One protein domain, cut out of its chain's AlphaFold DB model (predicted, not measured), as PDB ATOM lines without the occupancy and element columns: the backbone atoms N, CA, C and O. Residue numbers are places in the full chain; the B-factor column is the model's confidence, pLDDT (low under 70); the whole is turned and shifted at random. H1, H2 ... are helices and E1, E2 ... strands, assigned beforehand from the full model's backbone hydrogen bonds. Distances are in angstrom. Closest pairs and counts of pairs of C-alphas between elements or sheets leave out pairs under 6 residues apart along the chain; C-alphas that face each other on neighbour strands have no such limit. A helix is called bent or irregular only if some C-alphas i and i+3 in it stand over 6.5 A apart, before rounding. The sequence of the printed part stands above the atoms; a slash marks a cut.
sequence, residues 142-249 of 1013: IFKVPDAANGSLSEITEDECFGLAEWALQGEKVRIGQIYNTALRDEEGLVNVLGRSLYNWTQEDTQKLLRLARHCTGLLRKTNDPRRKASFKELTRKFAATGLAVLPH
ATOM      1  N   ILE A 142     -32.480  13.064  21.649       87.31
ATOM      2  CA  ILE A 142     -31.731  14.317  21.501       87.31
ATOM      3  C   ILE A 142     -31.883  15.232  22.721       87.31
ATOM      4  O   ILE A 142     -30.935  15.931  23.074       87.31
ATOM      5  N   PHE A 143     -33.024  15.170  23.413       88.19
ATOM      6  CA  PHE A 143     -33.293  15.949  24.627       88.19
ATOM      7  C   PHE A 143     -32.622  15.363  25.875       88.19
ATOM      8  O   PHE A 143     -32.442  16.068  26.863       88.19
ATOM      9  N   LYS A 144     -32.183  14.100  25.811       88.12
ATOM     10  CA  LYS A 144     -31.379  13.433  26.853       88.12
ATOM     11  C   LYS A 144     -29.878  13.717  26.720       88.12
ATOM     12  O   LYS A 144     -29.084  13.311  27.565       88.12
ATOM     13  N   VAL A 145     -29.461  14.395  25.648       85.94
ATOM     14  CA  VAL A 145     -28.066  14.792  25.422       85.94
ATOM     15  C   VAL A 145     -27.841  16.195  26.004       85.94
ATOM     16  O   VAL A 145     -28.439  17.148  25.511       85.94
ATOM     17  N   PRO A 146     -26.941  16.373  26.988       82.94
ATOM     18  CA  PRO A 146     -26.696  17.673  27.604       82.94
ATOM     19  C   PRO A 146     -26.066  18.682  26.632       82.94
ATOM     20  O   PRO A 146     -25.167  18.350  25.852       82.94
ATOM     21  N   ASP A 147     -26.475  19.945  26.740       74.56
ATOM     22  CA  ASP A 147     -26.035  21.054  25.877       74.56
ATOM     23  C   ASP A 147     -24.513  21.272  25.957       74.56
ATOM     24  O   ASP A 147     -23.831  21.429  24.946       74.56
ATOM     25  N   ALA A 148     -23.936  21.166  27.161       72.81
ATOM     26  CA  ALA A 148     -22.502  21.325  27.380       72.81
ATOM     27  C   ALA A 148     -21.687  20.192  26.729       72.81
ATOM     28  O   ALA A 148     -21.952  19.010  26.959       72.81
ATOM     29  N   ALA A 149     -20.623  20.541  25.992       64.44
ATOM     30  CA  ALA A 149     -19.760  19.588  25.277       64.44
ATOM     31  C   ALA A 149     -19.166  18.477  26.174       64.44
ATOM     32  O   ALA A 149     -18.914  17.374  25.692       64.44
ATOM     33  N   ASN A 150     -19.007  18.758  27.473       63.38
ATOM     34  CA  ASN A 150     -18.440  17.859  28.484       63.38
ATOM     35  C   ASN A 150     -19.496  17.195  29.391       63.38
ATOM     36  O   ASN A 150     -19.132  16.567  30.384       63.38
ATOM     37  N   GLY A 151     -20.790  17.362  29.106       68.88
ATOM     38  CA  GLY A 151     -21.858  16.737  29.886       68.88
ATOM     39  C   GLY A 151     -21.842  15.208  29.768       68.88
ATOM     40  O   GLY A 151     -21.526  14.657  28.712       68.88
ATOM     41  N   SER A 152     -22.170  14.517  30.863       70.44
ATOM     42  CA  SER A 152     -22.235  13.051  30.889       70.44
ATOM     43  C   SER A 152     -23.443  12.544  30.100       70.44
ATOM     44  O   SER A 152     -24.551  13.026  30.296       70.44
ATOM     45  N   LEU A 153     -23.235  11.529  29.257       82.38
ATOM     46  CA  LEU A 153     -24.289  10.821  28.510       82.38
ATOM     47  C   LEU A 153     -24.780   9.560  29.237       82.38
ATOM     48  O   LEU A 153     -25.370   8.681  28.625       82.38
ATOM     49  N   SER A 154     -24.502   9.444  30.538       73.69
ATOM     50  CA  SER A 154     -24.784   8.247  31.345       73.69
ATOM     51  C   SER A 154     -26.265   7.889  31.477       73.69
ATOM     52  O   SER A 154     -26.569   6.779  31.899       73.69
ATOM     53  N   GLU A 155     -27.170   8.814  31.158       78.62
ATOM     54  CA  GLU A 155     -28.621   8.591  31.186       78.62
ATOM     55  C   GLU A 155     -29.133   7.857  29.939       78.62
ATOM     56  O   GLU A 155     -30.226   7.299  29.978       78.62
ATOM     57  N   ILE A 156     -28.342   7.804  28.861       89.12
ATOM     58  CA  ILE A 156     -28.691   7.073  27.640       89.12
ATOM     59  C   ILE A 156     -28.338   5.596  27.822       89.12
ATOM     60  O   ILE A 156     -27.182   5.216  28.028       89.12
ATOM     61  N   THR A 157     -29.354   4.752  27.729       89.69
ATOM     62  CA  THR A 157     -29.265   3.312  27.951       89.69
ATOM     63  C   THR A 157     -28.874   2.545  26.688       89.69
ATOM     64  O   THR A 157     -28.955   3.019  25.553       89.69
ATOM     65  N   GLU A 158     -28.456   1.294  26.874       87.50
ATOM     66  CA  GLU A 158     -28.126   0.408  25.758       87.50
ATOM     67  C   GLU A 158     -29.360   0.043  24.906       87.50
ATOM     68  O   GLU A 158     -29.230  -0.111  23.692       87.50
ATOM     69  N   ASP A 159     -30.546  -0.052  25.522       88.19
ATOM     70  CA  ASP A 159     -31.825  -0.304  24.838       88.19
ATOM     71  C   ASP A 159     -32.231   0.856  23.926       88.19
ATOM     72  O   ASP A 159     -32.647   0.652  22.788       88.19
ATOM     73  N   GLU A 160     -32.032   2.083  24.391       90.31
ATOM     74  CA  GLU A 160     -32.263   3.295  23.609       90.31
ATOM     75  C   GLU A 160     -31.321   3.393  22.405       90.31
ATOM     76  O   GLU A 160     -31.748   3.670  21.282       90.31
ATOM     77  N   CYS A 161     -30.039   3.085  22.609       88.88
ATOM     78  CA  CYS A 161     -29.080   3.003  21.512       88.88
ATOM     79  C   CYS A 161     -29.425   1.893  20.514       88.88
ATOM     80  O   CYS A 161     -29.199   2.047  19.312       88.88
ATOM     81  N   PHE A 162     -29.967   0.776  20.997       89.31
ATOM     82  CA  PHE A 162     -30.438  -0.303  20.145       89.31
ATOM     83  C   PHE A 162     -31.658   0.118  19.315       89.31
ATOM     84  O   PHE A 162     -31.651  -0.112  18.108       89.31
ATOM     85  N   GLY A 163     -32.632   0.811  19.911       87.31
ATOM     86  CA  GLY A 163     -33.780   1.376  19.193       87.31
ATOM     87  C   GLY A 163     -33.367   2.364  18.097       87.31
ATOM     88  O   GLY A 163     -33.850   2.277  16.969       87.31
ATOM     89  N   LEU A 164     -32.385   3.229  18.379       87.19
ATOM     90  CA  LEU A 164     -31.795   4.122  17.374       87.19
ATOM     91  C   LEU A 164     -31.152   3.345  16.213       87.19
ATOM     92  O   LEU A 164     -31.308   3.717  15.049       87.19
ATOM     93  N   ALA A 165     -30.434   2.261  16.516       86.94
ATOM     94  CA  ALA A 165     -29.819   1.411  15.503       86.94
ATOM     95  C   ALA A 165     -30.858   0.643  14.665       86.94
ATOM     96  O   ALA A 165     -30.677   0.525  13.454       86.94
ATOM     97  N   GLU A 166     -31.936   0.140  15.276       87.69
ATOM     98  CA  GLU A 166     -33.026  -0.542  14.566       87.69
ATOM     99  C   GLU A 166     -33.752   0.414  13.611       87.69
ATOM    100  O   GLU A 166     -33.934   0.060  12.448       87.69
ATOM    101  N   TRP A 167     -34.080   1.634  14.048       87.81
ATOM    102  CA  TRP A 167     -34.667   2.655  13.173       87.81
ATOM    103  C   TRP A 167     -33.735   3.020  12.010       87.81
ATOM    104  O   TRP A 167     -34.130   2.955  10.848       87.81
ATOM    105  N   ALA A 168     -32.455   3.295  12.281       85.12
ATOM    106  CA  ALA A 168     -31.491   3.617  11.228       85.12
ATOM    107  C   ALA A 168     -31.317   2.477  10.199       85.12
ATOM    108  O   ALA A 168     -31.030   2.736   9.030       85.12
ATOM    109  N   LEU A 169     -31.490   1.216  10.602       85.75
ATOM    110  CA  LEU A 169     -31.397   0.050   9.718       85.75
ATOM    111  C   LEU A 169     -32.589  -0.130   8.769       85.75
ATOM    112  O   LEU A 169     -32.443  -0.880   7.794       85.75
ATOM    113  N   GLN A 170     -33.723   0.524   9.047       85.69
ATOM    114  CA  GLN A 170     -34.907   0.523   8.179       85.69
ATOM    115  C   GLN A 170     -34.662   1.303   6.884       85.69
ATOM    116  O   GLN A 170     -35.293   1.021   5.869       85.69
ATOM    117  N   GLY A 171     -33.724   2.250   6.905       77.12
ATOM    118  CA  GLY A 171     -33.353   3.019   5.730       77.12
ATOM    119  C   GLY A 171     -32.198   2.429   4.920       77.12
ATOM    120  O   GLY A 171     -31.514   1.470   5.294       77.12
ATOM    121  N   GLU A 172     -31.971   3.049   3.769       78.62
ATOM    122  CA  GLU A 172     -30.934   2.733   2.802       78.62
ATOM    123  C   GLU A 172     -29.942   3.885   2.669       78.62
ATOM    124  O   GLU A 172     -30.242   5.054   2.921       78.62
ATOM    125  N   LYS A 173     -28.727   3.540   2.246       71.12
ATOM    126  CA  LYS A 173     -27.647   4.494   2.026       71.12
ATOM    127  C   LYS A 173     -27.782   5.131   0.648       71.12
ATOM    128  O   LYS A 173     -27.595   4.446  -0.355       71.12
ATOM    129  N   VAL A 174     -27.964   6.448   0.596       63.09
ATOM    130  CA  VAL A 174     -27.990   7.204  -0.666       63.09
ATOM    131  C   VAL A 174     -26.940   8.308  -0.660       63.09
ATOM    132  O   VAL A 174     -26.662   8.912   0.371       63.09
ATOM    133  N   ARG A 175     -26.284   8.535  -1.806       60.34
ATOM    134  CA  ARG A 175     -25.191   9.505  -1.944       60.34
ATOM    135  C   ARG A 175     -25.604  10.661  -2.853       60.34
ATOM    136  O   ARG A 175     -25.708  10.468  -4.059       60.34
ATOM    137  N   ILE A 176     -25.766  11.852  -2.279       52.31
ATOM    138  CA  ILE A 176     -26.090  13.106  -2.981       52.31
ATOM    139  C   ILE A 176     -25.183  14.201  -2.415       52.31
ATOM    140  O   ILE A 176     -25.503  14.846  -1.422       52.31
ATOM    141  N   GLY A 177     -23.979  14.339  -2.971       55.06
ATOM    142  CA  GLY A 177     -22.894  15.113  -2.349       55.06
ATOM    143  C   GLY A 177     -22.345  14.429  -1.087       55.06
ATOM    144  O   GLY A 177     -21.194  13.989  -1.077       55.06
ATOM    145  N   GLN A 178     -23.191  14.259  -0.067       57.34
ATOM    146  CA  GLN A 178     -22.950  13.512   1.168       57.34
ATOM    147  C   GLN A 178     -23.746  12.197   1.221       57.34
ATOM    148  O   GLN A 178     -24.515  11.881   0.312       57.34
ATOM    149  N   ILE A 179     -23.494  11.380   2.247       60.91
ATOM    150  CA  ILE A 179     -24.196  10.113   2.480       60.91
ATOM    151  C   ILE A 179     -25.386  10.378   3.405       60.91
ATOM    152  O   ILE A 179     -25.179  10.773   4.548       60.91
ATOM    153  N   TYR A 180     -26.592  10.075   2.933       66.62
ATOM    154  CA  TYR A 180     -27.830  10.131   3.704       66.62
ATOM    155  C   TYR A 180     -28.382   8.733   3.954       66.62
ATOM    156  O   TYR A 180     -28.106   7.787   3.207       66.62
ATOM    157  N   ASN A 181     -29.182   8.623   5.008       75.19
ATOM    158  CA  ASN A 181     -29.951   7.433   5.325       75.19
ATOM    159  C   ASN A 181     -31.437   7.734   5.075       75.19
ATOM    160  O   ASN A 181     -31.970   8.686   5.642       75.19
ATOM    161  N   THR A 182     -32.100   6.943   4.227       74.69
ATOM    162  CA  THR A 182     -33.519   7.154   3.880       74.69
ATOM    163  C   THR A 182     -34.480   6.941   5.049       74.69
ATOM    164  O   THR A 182     -35.643   7.299   4.908       74.69
ATOM    165  N   ALA A 183     -34.026   6.439   6.204       78.00
ATOM    166  CA  ALA A 183     -34.823   6.409   7.436       78.00
ATOM    167  C   ALA A 183     -35.309   7.812   7.851       78.00
ATOM    168  O   ALA A 183     -36.345   7.940   8.488       78.00
ATOM    169  N   LEU A 184     -34.616   8.873   7.410       76.69
ATOM    170  CA  LEU A 184     -35.050  10.266   7.567       76.69
ATOM    171  C   LEU A 184     -36.385  10.594   6.871       76.69
ATOM    172  O   LEU A 184     -36.955  11.640   7.157       76.69
ATOM    173  N   ARG A 185     -36.867   9.738   5.956       75.38
ATOM    174  CA  ARG A 185     -38.175   9.881   5.292       75.38
ATOM    175  C   ARG A 185     -39.354   9.539   6.194       75.38
ATOM    176  O   ARG A 185     -40.457  10.007   5.942       75.38
ATOM    177  N   ASP A 186     -39.121   8.730   7.221       79.69
ATOM    178  CA  ASP A 186     -40.119   8.418   8.235       79.69
ATOM    179  C   ASP A 186     -40.067   9.483   9.340       79.69
ATOM    180  O   ASP A 186     -39.356   9.335  10.337       79.69
ATOM    181  N   GLU A 187     -40.774  10.597   9.128       75.56
ATOM    182  CA  GLU A 187     -40.813  11.714  10.083       75.56
ATOM    183  C   GLU A 187     -41.387  11.314  11.445       75.56
ATOM    184  O   GLU A 187     -40.889  11.771  12.476       75.56
ATOM    185  N   GLU A 188     -42.395  10.439  11.470       82.38
ATOM    186  CA  GLU A 188     -42.969   9.928  12.715       82.38
ATOM    187  C   GLU A 188     -41.947   9.068  13.463       82.38
ATOM    188  O   GLU A 188     -41.709   9.287  14.652       82.38
ATOM    189  N   GLY A 189     -41.277   8.137  12.776       82.75
ATOM    190  CA  GLY A 189     -40.188   7.344  13.351       82.75
ATOM    191  C   GLY A 189     -39.034   8.207  13.867       82.75
ATOM    192  O   GLY A 189     -38.507   7.961  14.954       82.75
ATOM    193  N   LEU A 190     -38.684   9.269  13.139       82.44
ATOM    194  CA  LEU A 190     -37.654  10.228  13.530       82.44
ATOM    195  C   LEU A 190     -38.024  10.990  14.809       82.44
ATOM    196  O   LEU A 190     -37.206  11.062  15.725       82.44
ATOM    197  N   VAL A 191     -39.244  11.527  14.910       85.62
ATOM    198  CA  VAL A 191     -39.716  12.220  16.123       85.62
ATOM    199  C   VAL A 191     -39.839  11.246  17.293       85.62
ATOM    200  O   VAL A 191     -39.444  11.577  18.408       85.62
ATOM    201  N   ASN A 192     -40.296  10.019  17.051       87.19
ATOM    202  CA  ASN A 192     -40.411   9.000  18.091       87.19
ATOM    203  C   ASN A 192     -39.048   8.595  18.674       87.19
ATOM    204  O   ASN A 192     -38.931   8.425  19.886       87.19
ATOM    205  N   VAL A 193     -38.017   8.456  17.837       88.12
ATOM    206  CA  VAL A 193     -36.682   8.007  18.264       88.12
ATOM    207  C   VAL A 193     -35.810   9.170  18.736       88.12
ATOM    208  O   VAL A 193     -35.231   9.125  19.820       88.12
ATOM    209  N   LEU A 194     -35.680  10.220  17.927       87.94
ATOM    210  CA  LEU A 194     -34.775  11.335  18.211       87.94
ATOM    211  C   LEU A 194     -35.444  12.449  19.012       87.94
ATOM    212  O   LEU A 194     -34.741  13.163  19.715       87.94
ATOM    213  N   GLY A 195     -36.769  12.566  18.972       87.06
ATOM    214  CA  GLY A 195     -37.533  13.532  19.764       87.06
ATOM    215  C   GLY A 195     -37.940  14.784  19.009       87.06
ATOM    216  O   GLY A 195     -38.845  15.487  19.430       87.06
ATOM    217  N   ARG A 196     -37.308  15.097  17.881       83.69
ATOM    218  CA  ARG A 196     -37.511  16.388  17.222       83.69
ATOM    219  C   ARG A 196     -37.600  16.229  15.723       83.69
ATOM    220  O   ARG A 196     -36.768  15.536  15.148       83.69
ATOM    221  N   SER A 197     -38.558  16.917  15.107       77.81
ATOM    222  CA  SER A 197     -38.735  16.907  13.655       77.81
ATOM    223  C   SER A 197     -37.528  17.521  12.941       77.81
ATOM    224  O   SER A 197     -36.958  18.508  13.411       77.81
ATOM    225  N   LEU A 198     -37.177  16.972  11.776       71.19
ATOM    226  CA  LEU A 198     -36.068  17.425  10.933       71.19
ATOM    227  C   LEU A 198     -36.107  18.936  10.629       71.19
ATOM    228  O   LEU A 198     -35.065  19.582  10.505       71.19
ATOM    229  N   TYR A 199     -37.305  19.515  10.536       68.94
ATOM    230  CA  TYR A 199     -37.494  20.934  10.217       68.94
ATOM    231  C   TYR A 199     -37.189  21.892  11.375       68.94
ATOM    232  O   TYR A 199     -37.008  23.094  11.154       68.94
ATOM    233  N   ASN A 200     -37.107  21.359  12.597       70.94
ATOM    234  CA  ASN A 200     -36.832  22.104  13.825       70.94
ATOM    235  C   ASN A 200     -35.377  21.948  14.297       70.94
ATOM    236  O   ASN A 200     -35.035  22.431  15.374       70.94
ATOM    237  N   TRP A 201     -34.516  21.261  13.535       72.88
ATOM    238  CA  TRP A 201     -33.141  20.984  13.958       72.88
ATOM    239  C   TRP A 201     -32.234  22.209  13.857       72.88
ATOM    240  O   TRP A 201     -32.043  22.800  12.791       72.88
ATOM    241  N   THR A 202     -31.613  22.535  14.983       71.56
ATOM    242  CA  THR A 202     -30.596  23.582  15.124       71.56
ATOM    243  C   THR A 202     -29.177  23.022  14.959       71.56
ATOM    244  O   THR A 202     -28.972  21.805  14.923       71.56
ATOM    245  N   GLN A 203     -28.158  23.891  14.894       69.50
ATOM    246  CA  GLN A 203     -26.754  23.452  14.935       69.50
ATOM    247  C   GLN A 203     -26.432  22.654  16.204       69.50
ATOM    248  O   GLN A 203     -25.688  21.668  16.164       69.50
ATOM    249  N   GLU A 204     -27.017  23.059  17.328       74.50
ATOM    250  CA  GLU A 204     -26.851  22.380  18.605       74.50
ATOM    251  C   GLU A 204     -27.407  20.951  18.558       74.50
ATOM    252  O   GLU A 204     -26.744  20.017  19.015       74.50
ATOM    253  N   ASP A 205     -28.562  20.757  17.921       76.88
ATOM    254  CA  ASP A 205     -29.190  19.447  17.729       76.88
ATOM    255  C   ASP A 205     -28.299  18.517  16.887       76.88
ATOM    256  O   ASP A 205     -28.028  17.379  17.277       76.88
ATOM    257  N   THR A 206     -27.720  19.007  15.787       73.69
ATOM    258  CA  THR A 206     -26.765  18.221  14.985       73.69
ATOM    259  C   THR A 206     -25.546  17.787  15.814       73.69
ATOM    260  O   THR A 206     -25.093  16.640  15.721       73.69
ATOM    261  N   GLN A 207     -25.022  18.664  16.677       76.88
ATOM    262  CA  GLN A 207     -23.915  18.321  17.579       76.88
ATOM    263  C   GLN A 207     -24.335  17.332  18.672       76.88
ATOM    264  O   GLN A 207     -23.561  16.434  19.027       76.88
ATOM    265  N   LYS A 208     -25.556  17.455  19.204       82.88
ATOM    266  CA  LYS A 208     -26.134  16.489  20.147       82.88
ATOM    267  C   LYS A 208     -26.254  15.106  19.507       82.88
ATOM    268  O   LYS A 208     -25.795  14.128  20.096       82.88
ATOM    269  N   LEU A 209     -26.727  15.028  18.266       81.31
ATOM    270  CA  LEU A 209     -26.835  13.780  17.515       81.31
ATOM    271  C   LEU A 209     -25.473  13.129  17.234       81.31
ATOM    272  O   LEU A 209     -25.316  11.921  17.402       81.31
ATOM    273  N   LEU A 210     -24.456  13.911  16.858       79.62
ATOM    274  CA  LEU A 210     -23.096  13.394  16.665       79.62
ATOM    275  C   LEU A 210     -22.517  12.799  17.956       79.62
ATOM    276  O   LEU A 210     -21.837  11.769  17.918       79.62
ATOM    277  N   ARG A 211     -22.780  13.436  19.102       83.00
ATOM    278  CA  ARG A 211     -22.363  12.932  20.418       83.00
ATOM    279  C   ARG A 211     -23.120  11.661  20.796       83.00
ATOM    280  O   ARG A 211     -22.475  10.679  21.173       83.00
ATOM    281  N   LEU A 212     -24.439  11.644  20.604       86.50
ATOM    282  CA  LEU A 212     -25.296  10.472  20.792       86.50
ATOM    283  C   LEU A 212     -24.813   9.283  19.947       86.50
ATOM    284  O   LEU A 212     -24.586   8.198  20.476       86.50
ATOM    285  N   ALA A 213     -24.545   9.497  18.657       82.88
ATOM    286  CA  ALA A 213     -24.078   8.457  17.744       82.88
ATOM    287  C   ALA A 213     -22.736   7.845  18.183       82.88
ATOM    288  O   ALA A 213     -22.570   6.621  18.147       82.88
ATOM    289  N   ARG A 214     -21.776   8.665  18.641       83.50
ATOM    290  CA  ARG A 214     -20.490   8.177  19.180       83.50
ATOM    291  C   ARG A 214     -20.686   7.375  20.462       83.50
ATOM    292  O   ARG A 214     -20.077   6.315  20.611       83.50
ATOM    293  N   HIS A 215     -21.530   7.867  21.366       86.81
ATOM    294  CA  HIS A 215     -21.829   7.196  22.625       86.81
ATOM    295  C   HIS A 215     -22.496   5.836  22.392       86.81
ATOM    296  O   HIS A 215     -21.983   4.813  22.848       86.81
ATOM    297  N   CYS A 216     -23.545   5.798  21.569       87.12
ATOM    298  CA  CYS A 216     -24.252   4.572  21.213       87.12
ATOM    299  C   CYS A 216     -23.386   3.576  20.440       87.12
ATOM    300  O   CYS A 216     -23.453   2.378  20.702       87.12
ATOM    301  N   THR A 217     -22.497   4.048  19.561       85.62
ATOM    302  CA  THR A 217     -21.481   3.191  18.926       85.62
ATOM    303  C   THR A 217     -20.583   2.541  19.983       85.62
ATOM    304  O   THR A 217     -20.262   1.357  19.888       85.62
ATOM    305  N   GLY A 218     -20.186   3.295  21.011       84.75
ATOM    306  CA  GLY A 218     -19.392   2.792  22.130       84.75
ATOM    307  C   GLY A 218     -20.118   1.734  22.964       84.75
ATOM    308  O   GLY A 218     -19.515   0.703  23.269       84.75
ATOM    309  N   LEU A 219     -21.390   1.969  23.299       87.19
ATOM    310  CA  LEU A 219     -22.222   1.035  24.065       87.19
ATOM    311  C   LEU A 219     -22.526  -0.241  23.270       87.19
ATOM    312  O   LEU A 219     -22.194  -1.339  23.714       87.19
ATOM    313  N   LEU A 220     -23.045  -0.115  22.045       85.62
ATOM    314  CA  LEU A 220     -23.407  -1.260  21.204       85.62
ATOM    315  C   LEU A 220     -22.197  -2.083  20.749       85.62
ATOM    316  O   LEU A 220     -22.312  -3.286  20.533       85.62
ATOM    317  N   ARG A 221     -21.007  -1.483  20.638       85.38
ATOM    318  CA  ARG A 221     -19.773  -2.243  20.384       85.38
ATOM    319  C   ARG A 221     -19.386  -3.133  21.569       85.38
ATOM    320  O   ARG A 221     -18.756  -4.171  21.359       85.38
ATOM    321  N   LYS A 222     -19.709  -2.709  22.792       86.56
ATOM    322  CA  LYS A 222     -19.352  -3.386  24.048       86.56
ATOM    323  C   LYS A 222     -20.463  -4.291  24.589       86.56
ATOM    324  O   LYS A 222     -20.211  -5.002  25.558       86.56
ATOM    325  N   THR A 223     -21.644  -4.296  23.970       86.12
ATOM    326  CA  THR A 223     -22.749  -5.167  24.382       86.12
ATOM    327  C   THR A 223     -22.397  -6.651  24.252       86.12
ATOM    328  O   THR A 223     -21.714  -7.088  23.313       86.12
ATOM    329  N   ASN A 224     -22.910  -7.435  25.200       85.31
ATOM    330  CA  ASN A 224     -22.869  -8.892  25.171       85.31
ATOM    331  C   ASN A 224     -24.165  -9.509  24.614       85.31
ATOM    332  O   ASN A 224     -24.204 -10.721  24.408       85.31
ATOM    333  N   ASP A 225     -25.198  -8.706  24.334       89.94
ATOM    334  CA  ASP A 225     -26.454  -9.176  23.746       89.94
ATOM    335  C   ASP A 225     -26.257  -9.521  22.250       89.94
ATOM    336  O   ASP A 225     -25.893  -8.646  21.449       89.94
ATOM    337  N   PRO A 226     -26.505 -10.778  21.829       85.12
ATOM    338  CA  PRO A 226     -26.327 -11.206  20.443       85.12
ATOM    339  C   PRO A 226     -27.173 -10.425  19.431       85.12
ATOM    340  O   PRO A 226     -26.693 -10.155  18.327       85.12
ATOM    341  N   ARG A 227     -28.408 -10.044  19.786       87.62
ATOM    342  CA  ARG A 227     -29.334  -9.328  18.893       87.62
ATOM    343  C   ARG A 227     -28.850  -7.900  18.646       87.62
ATOM    344  O   ARG A 227     -28.814  -7.437  17.501       87.62
ATOM    345  N   ARG A 228     -28.401  -7.224  19.704       88.19
ATOM    346  CA  ARG A 228     -27.876  -5.848  19.636       88.19
ATOM    347  C   ARG A 228     -26.554  -5.793  18.890       88.19
ATOM    348  O   ARG A 228     -26.363  -4.966  18.000       88.19
ATOM    349  N   LYS A 229     -25.677  -6.755  19.171       84.38
ATOM    350  CA  LYS A 229     -24.396  -6.913  18.481       84.38
ATOM    351  C   LYS A 229     -24.565  -7.226  16.993       84.38
ATOM    352  O   LYS A 229     -23.805  -6.708  16.175       84.38
ATOM    353  N   ALA A 230     -25.558  -8.042  16.629       83.94
ATOM    354  CA  ALA A 230     -25.893  -8.318  15.233       83.94
ATOM    355  C   ALA A 230     -26.373  -7.054  14.508       83.94
ATOM    356  O   ALA A 230     -25.881  -6.765  13.418       83.94
ATOM    357  N   SER A 231     -27.243  -6.264  15.139       82.44
ATOM    358  CA  SER A 231     -27.751  -5.012  14.562       82.44
ATOM    359  C   SER A 231     -26.645  -3.968  14.403       82.44
ATOM    360  O   SER A 231     -26.514  -3.366  13.343       82.44
ATOM    361  N   PHE A 232     -25.745  -3.836  15.381       84.88
ATOM    362  CA  PHE A 232     -24.561  -2.982  15.251       84.88
ATOM    363  C   PHE A 232     -23.631  -3.420  14.107       84.88
ATOM    364  O   PHE A 232     -23.142  -2.592  13.332       84.88
ATOM    365  N   LYS A 233     -23.392  -4.731  13.972       83.56
ATOM    366  CA  LYS A 233     -22.574  -5.293  12.888       83.56
ATOM    367  C   LYS A 233     -23.213  -5.038  11.522       83.56
ATOM    368  O   LYS A 233     -22.506  -4.675  10.584       83.56
ATOM    369  N   GLU A 234     -24.528  -5.196  11.422       83.12
ATOM    370  CA  GLU A 234     -25.290  -4.945  10.201       83.12
ATOM    371  C   GLU A 234     -25.281  -3.465   9.813       83.12
ATOM    372  O   GLU A 234     -25.042  -3.119   8.656       83.12
ATOM    373  N   LEU A 235     -25.434  -2.580  10.794       79.31
ATOM    374  CA  LEU A 235     -25.401  -1.135  10.605       79.31
ATOM    375  C   LEU A 235     -24.007  -0.662  10.167       79.31
ATOM    376  O   LEU A 235     -23.882   0.095   9.204       79.31
ATOM    377  N   THR A 236     -22.945  -1.200  10.774       78.44
ATOM    378  CA  THR A 236     -21.556  -0.946  10.346       78.44
ATOM    379  C   THR A 236     -21.296  -1.478   8.931       78.44
ATOM    380  O   THR A 236     -20.577  -0.849   8.156       78.44
ATOM    381  N   ARG A 237     -21.892  -2.619   8.560       80.56
ATOM    382  CA  ARG A 237     -21.786  -3.195   7.211       80.56
ATOM    383  C   ARG A 237     -22.479  -2.320   6.163       80.56
ATOM    384  O   ARG A 237     -21.893  -2.074   5.113       80.56
ATOM    385  N   LYS A 238     -23.695  -1.840   6.446       74.31
ATOM    386  CA  LYS A 238     -24.483  -1.004   5.524       74.31
ATOM    387  C   LYS A 238     -23.937   0.426   5.399       74.31
ATOM    388  O   LYS A 238     -23.888   0.970   4.296       74.31
ATOM    389  N   PHE A 239     -23.489   1.030   6.501       69.12
ATOM    390  CA  PHE A 239     -23.200   2.470   6.566       69.12
ATOM    391  C   PHE A 239     -21.753   2.836   6.967       69.12
ATOM    392  O   PHE A 239     -21.434   4.022   7.011       69.12
ATOM    393  N   ALA A 240     -20.851   1.862   7.155       64.31
ATOM    394  CA  ALA A 240     -19.462   2.041   7.619       64.31
ATOM    395  C   ALA A 240     -19.347   2.655   9.038       64.31
ATOM    396  O   ALA A 240     -20.309   2.657   9.804       64.31
ATOM    397  N   ALA A 241     -18.157   3.139   9.428       50.00
ATOM    398  CA  ALA A 241     -17.857   3.642  10.784       50.00
ATOM    399  C   ALA A 241     -18.683   4.873  11.220       50.00
ATOM    400  O   ALA A 241     -18.644   5.256  12.386       50.00
ATOM    401  N   THR A 242     -19.434   5.485  10.303       53.34
ATOM    402  CA  THR A 242     -20.339   6.615  10.558       53.34
ATOM    403  C   THR A 242     -21.779   6.179  10.850       53.34
ATOM    404  O   THR A 242     -22.624   7.035  11.079       53.34
ATOM    405  N   GLY A 243     -22.078   4.874  10.837       53.19
ATOM    406  CA  GLY A 243     -23.426   4.340  10.608       53.19
ATOM    407  C   GLY A 243     -24.550   4.690  11.589       53.19
ATOM    408  O   GLY A 243     -25.698   4.413  11.268       53.19
ATOM    409  N   LEU A 244     -24.259   5.283  12.750       58.53
ATOM    410  CA  LEU A 244     -25.275   5.760  13.704       58.53
ATOM    411  C   LEU A 244     -25.574   7.261  13.569       58.53
ATOM    412  O   LEU A 244     -26.576   7.734  14.097       58.53
ATOM    413  N   ALA A 245     -24.718   8.016  12.877       59.09
ATOM    414  CA  ALA A 245     -24.948   9.427  12.612       59.09
ATOM    415  C   ALA A 245     -25.842   9.549  11.372       59.09
ATOM    416  O   ALA A 245     -25.371   9.575  10.235       59.09
ATOM    417  N   VAL A 246     -27.149   9.577  11.604       56.62
ATOM    418  CA  VAL A 246     -28.141   9.912  10.586       56.62
ATOM    419  C   VAL A 246     -28.073  11.430  10.395       56.62
ATOM    420  O   VAL A 246     -28.736  12.154  11.119       56.62
ATOM    421  N   LEU A 247     -27.183  11.928   9.531       56.50
ATOM    422  CA  LEU A 247     -26.906  13.367   9.408       56.50
ATOM    423  C   LEU A 247     -27.741  14.033   8.307       56.50
ATOM    424  O   LEU A 247     -27.397  13.941   7.130       56.50
ATOM    425  N   PRO A 248     -28.776  14.785   8.666       52.25
ATOM    426  CA  PRO A 248     -29.089  16.045   8.038       52.25
ATOM    427  C   PRO A 248     -28.298  17.177   8.714       52.25
ATOM    428  O   PRO A 248     -28.006  17.148   9.915       52.25
ATOM    429  N   HIS A 249     -27.913  18.168   7.917       50.78
ATOM    430  CA  HIS A 249     -27.245  19.377   8.405       50.78
ATOM    431  C   HIS A 249     -28.232  20.281   9.137       50.78
ATOM    432  O   HIS A 249     -29.438  20.130   8.980       50.78
TER     433      HIS A 249
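AT A GLANCE: This is residues 142 to 249 of the 1013 residues of an uncharacterized protein of Roseovarius marisflavi (UniProt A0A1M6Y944). A compact knot of helices is built round H1, with the long H4 crossing it, H3 on one side of H1 and H5 on another, and the short H2 near its last residues. A small two-strand hairpin, E1 and E2, lies far from the mean of the C-alphas beyond H1's last residues, while residues 142 to 157, with no named element, loop at the opposite end. The printed part has 108 residues, with named elements in the order H1 E1 E2 H2 H3 H4 H5; the class is mostly helix and the sheet is antiparallel. The radius of gyration of the C-alphas is 13.1 A, and the spans are 36 by 33 by 24 A.

IN THESE COORDINATES: E1 is residues 173 to 176, beginning at C-alpha 173 (-27.647, 4.494, 2.026), and E2 is residues 178 to 181. H2 is residues 182 to 185 and H3 residues 187 to 194. H1, residues 158 to 170, is 18.8 A long and begins at C-alpha 158 (-28.126, 0.408, 25.758). H4, residues 203 to 222, is the longest helix at 29.3 A. H5, residues 226 to 242, is 21.2 A long and ends at C-alpha 242 (-20.339, 6.615, 10.558); it is irregular, with C-alphas 238 and 241 9.7 A apart, and has a kink of 73 degrees near residue 236.

HOW THE PARTS SIT: E1 and E2 form a hairpin, antiparallel at 145 degrees, with N 174 and O 180 2.9 A apart and N 178 and O 176 2.7 A apart, within hydrogen-bond range. The closest C-alphas of E1 and H5 are those of Lys 173 and Phe 239, 6.7 A. H1 is the hub. With residues 167 to 170 alone it touches H2, closest at the C-alphas of Ala 168 and Ala 183, 5.8 A. It touches H3 at a shallow tilt of 26 degrees, opposite ways, closest at Leu 164 and Val 193, 6.3 A between C-alphas. It touches H4 about perpendicular, at 73 degrees, with the C-alphas of Cys 161 and Cys 216 5.1 A apart. H5 touches H1 with residues 228 to 235 alone, at a steep tilt of 56 degrees. H3 and H5 are apart. Every O i to N i+4 pair is within hydrogen-bond range in H1, H3 and H4; in H5 11 of 13 are, and H2 is too short for such a pair.

THE WHOLE: The C-alphas of Gly 177 and Asn 224, the two farthest apart, are 36.5 A apart. The printed part has no cut, and no link is long. The mean pLDDT of the printed part is 77.6; residues under 70 include 174 to 180 and 239 to 249.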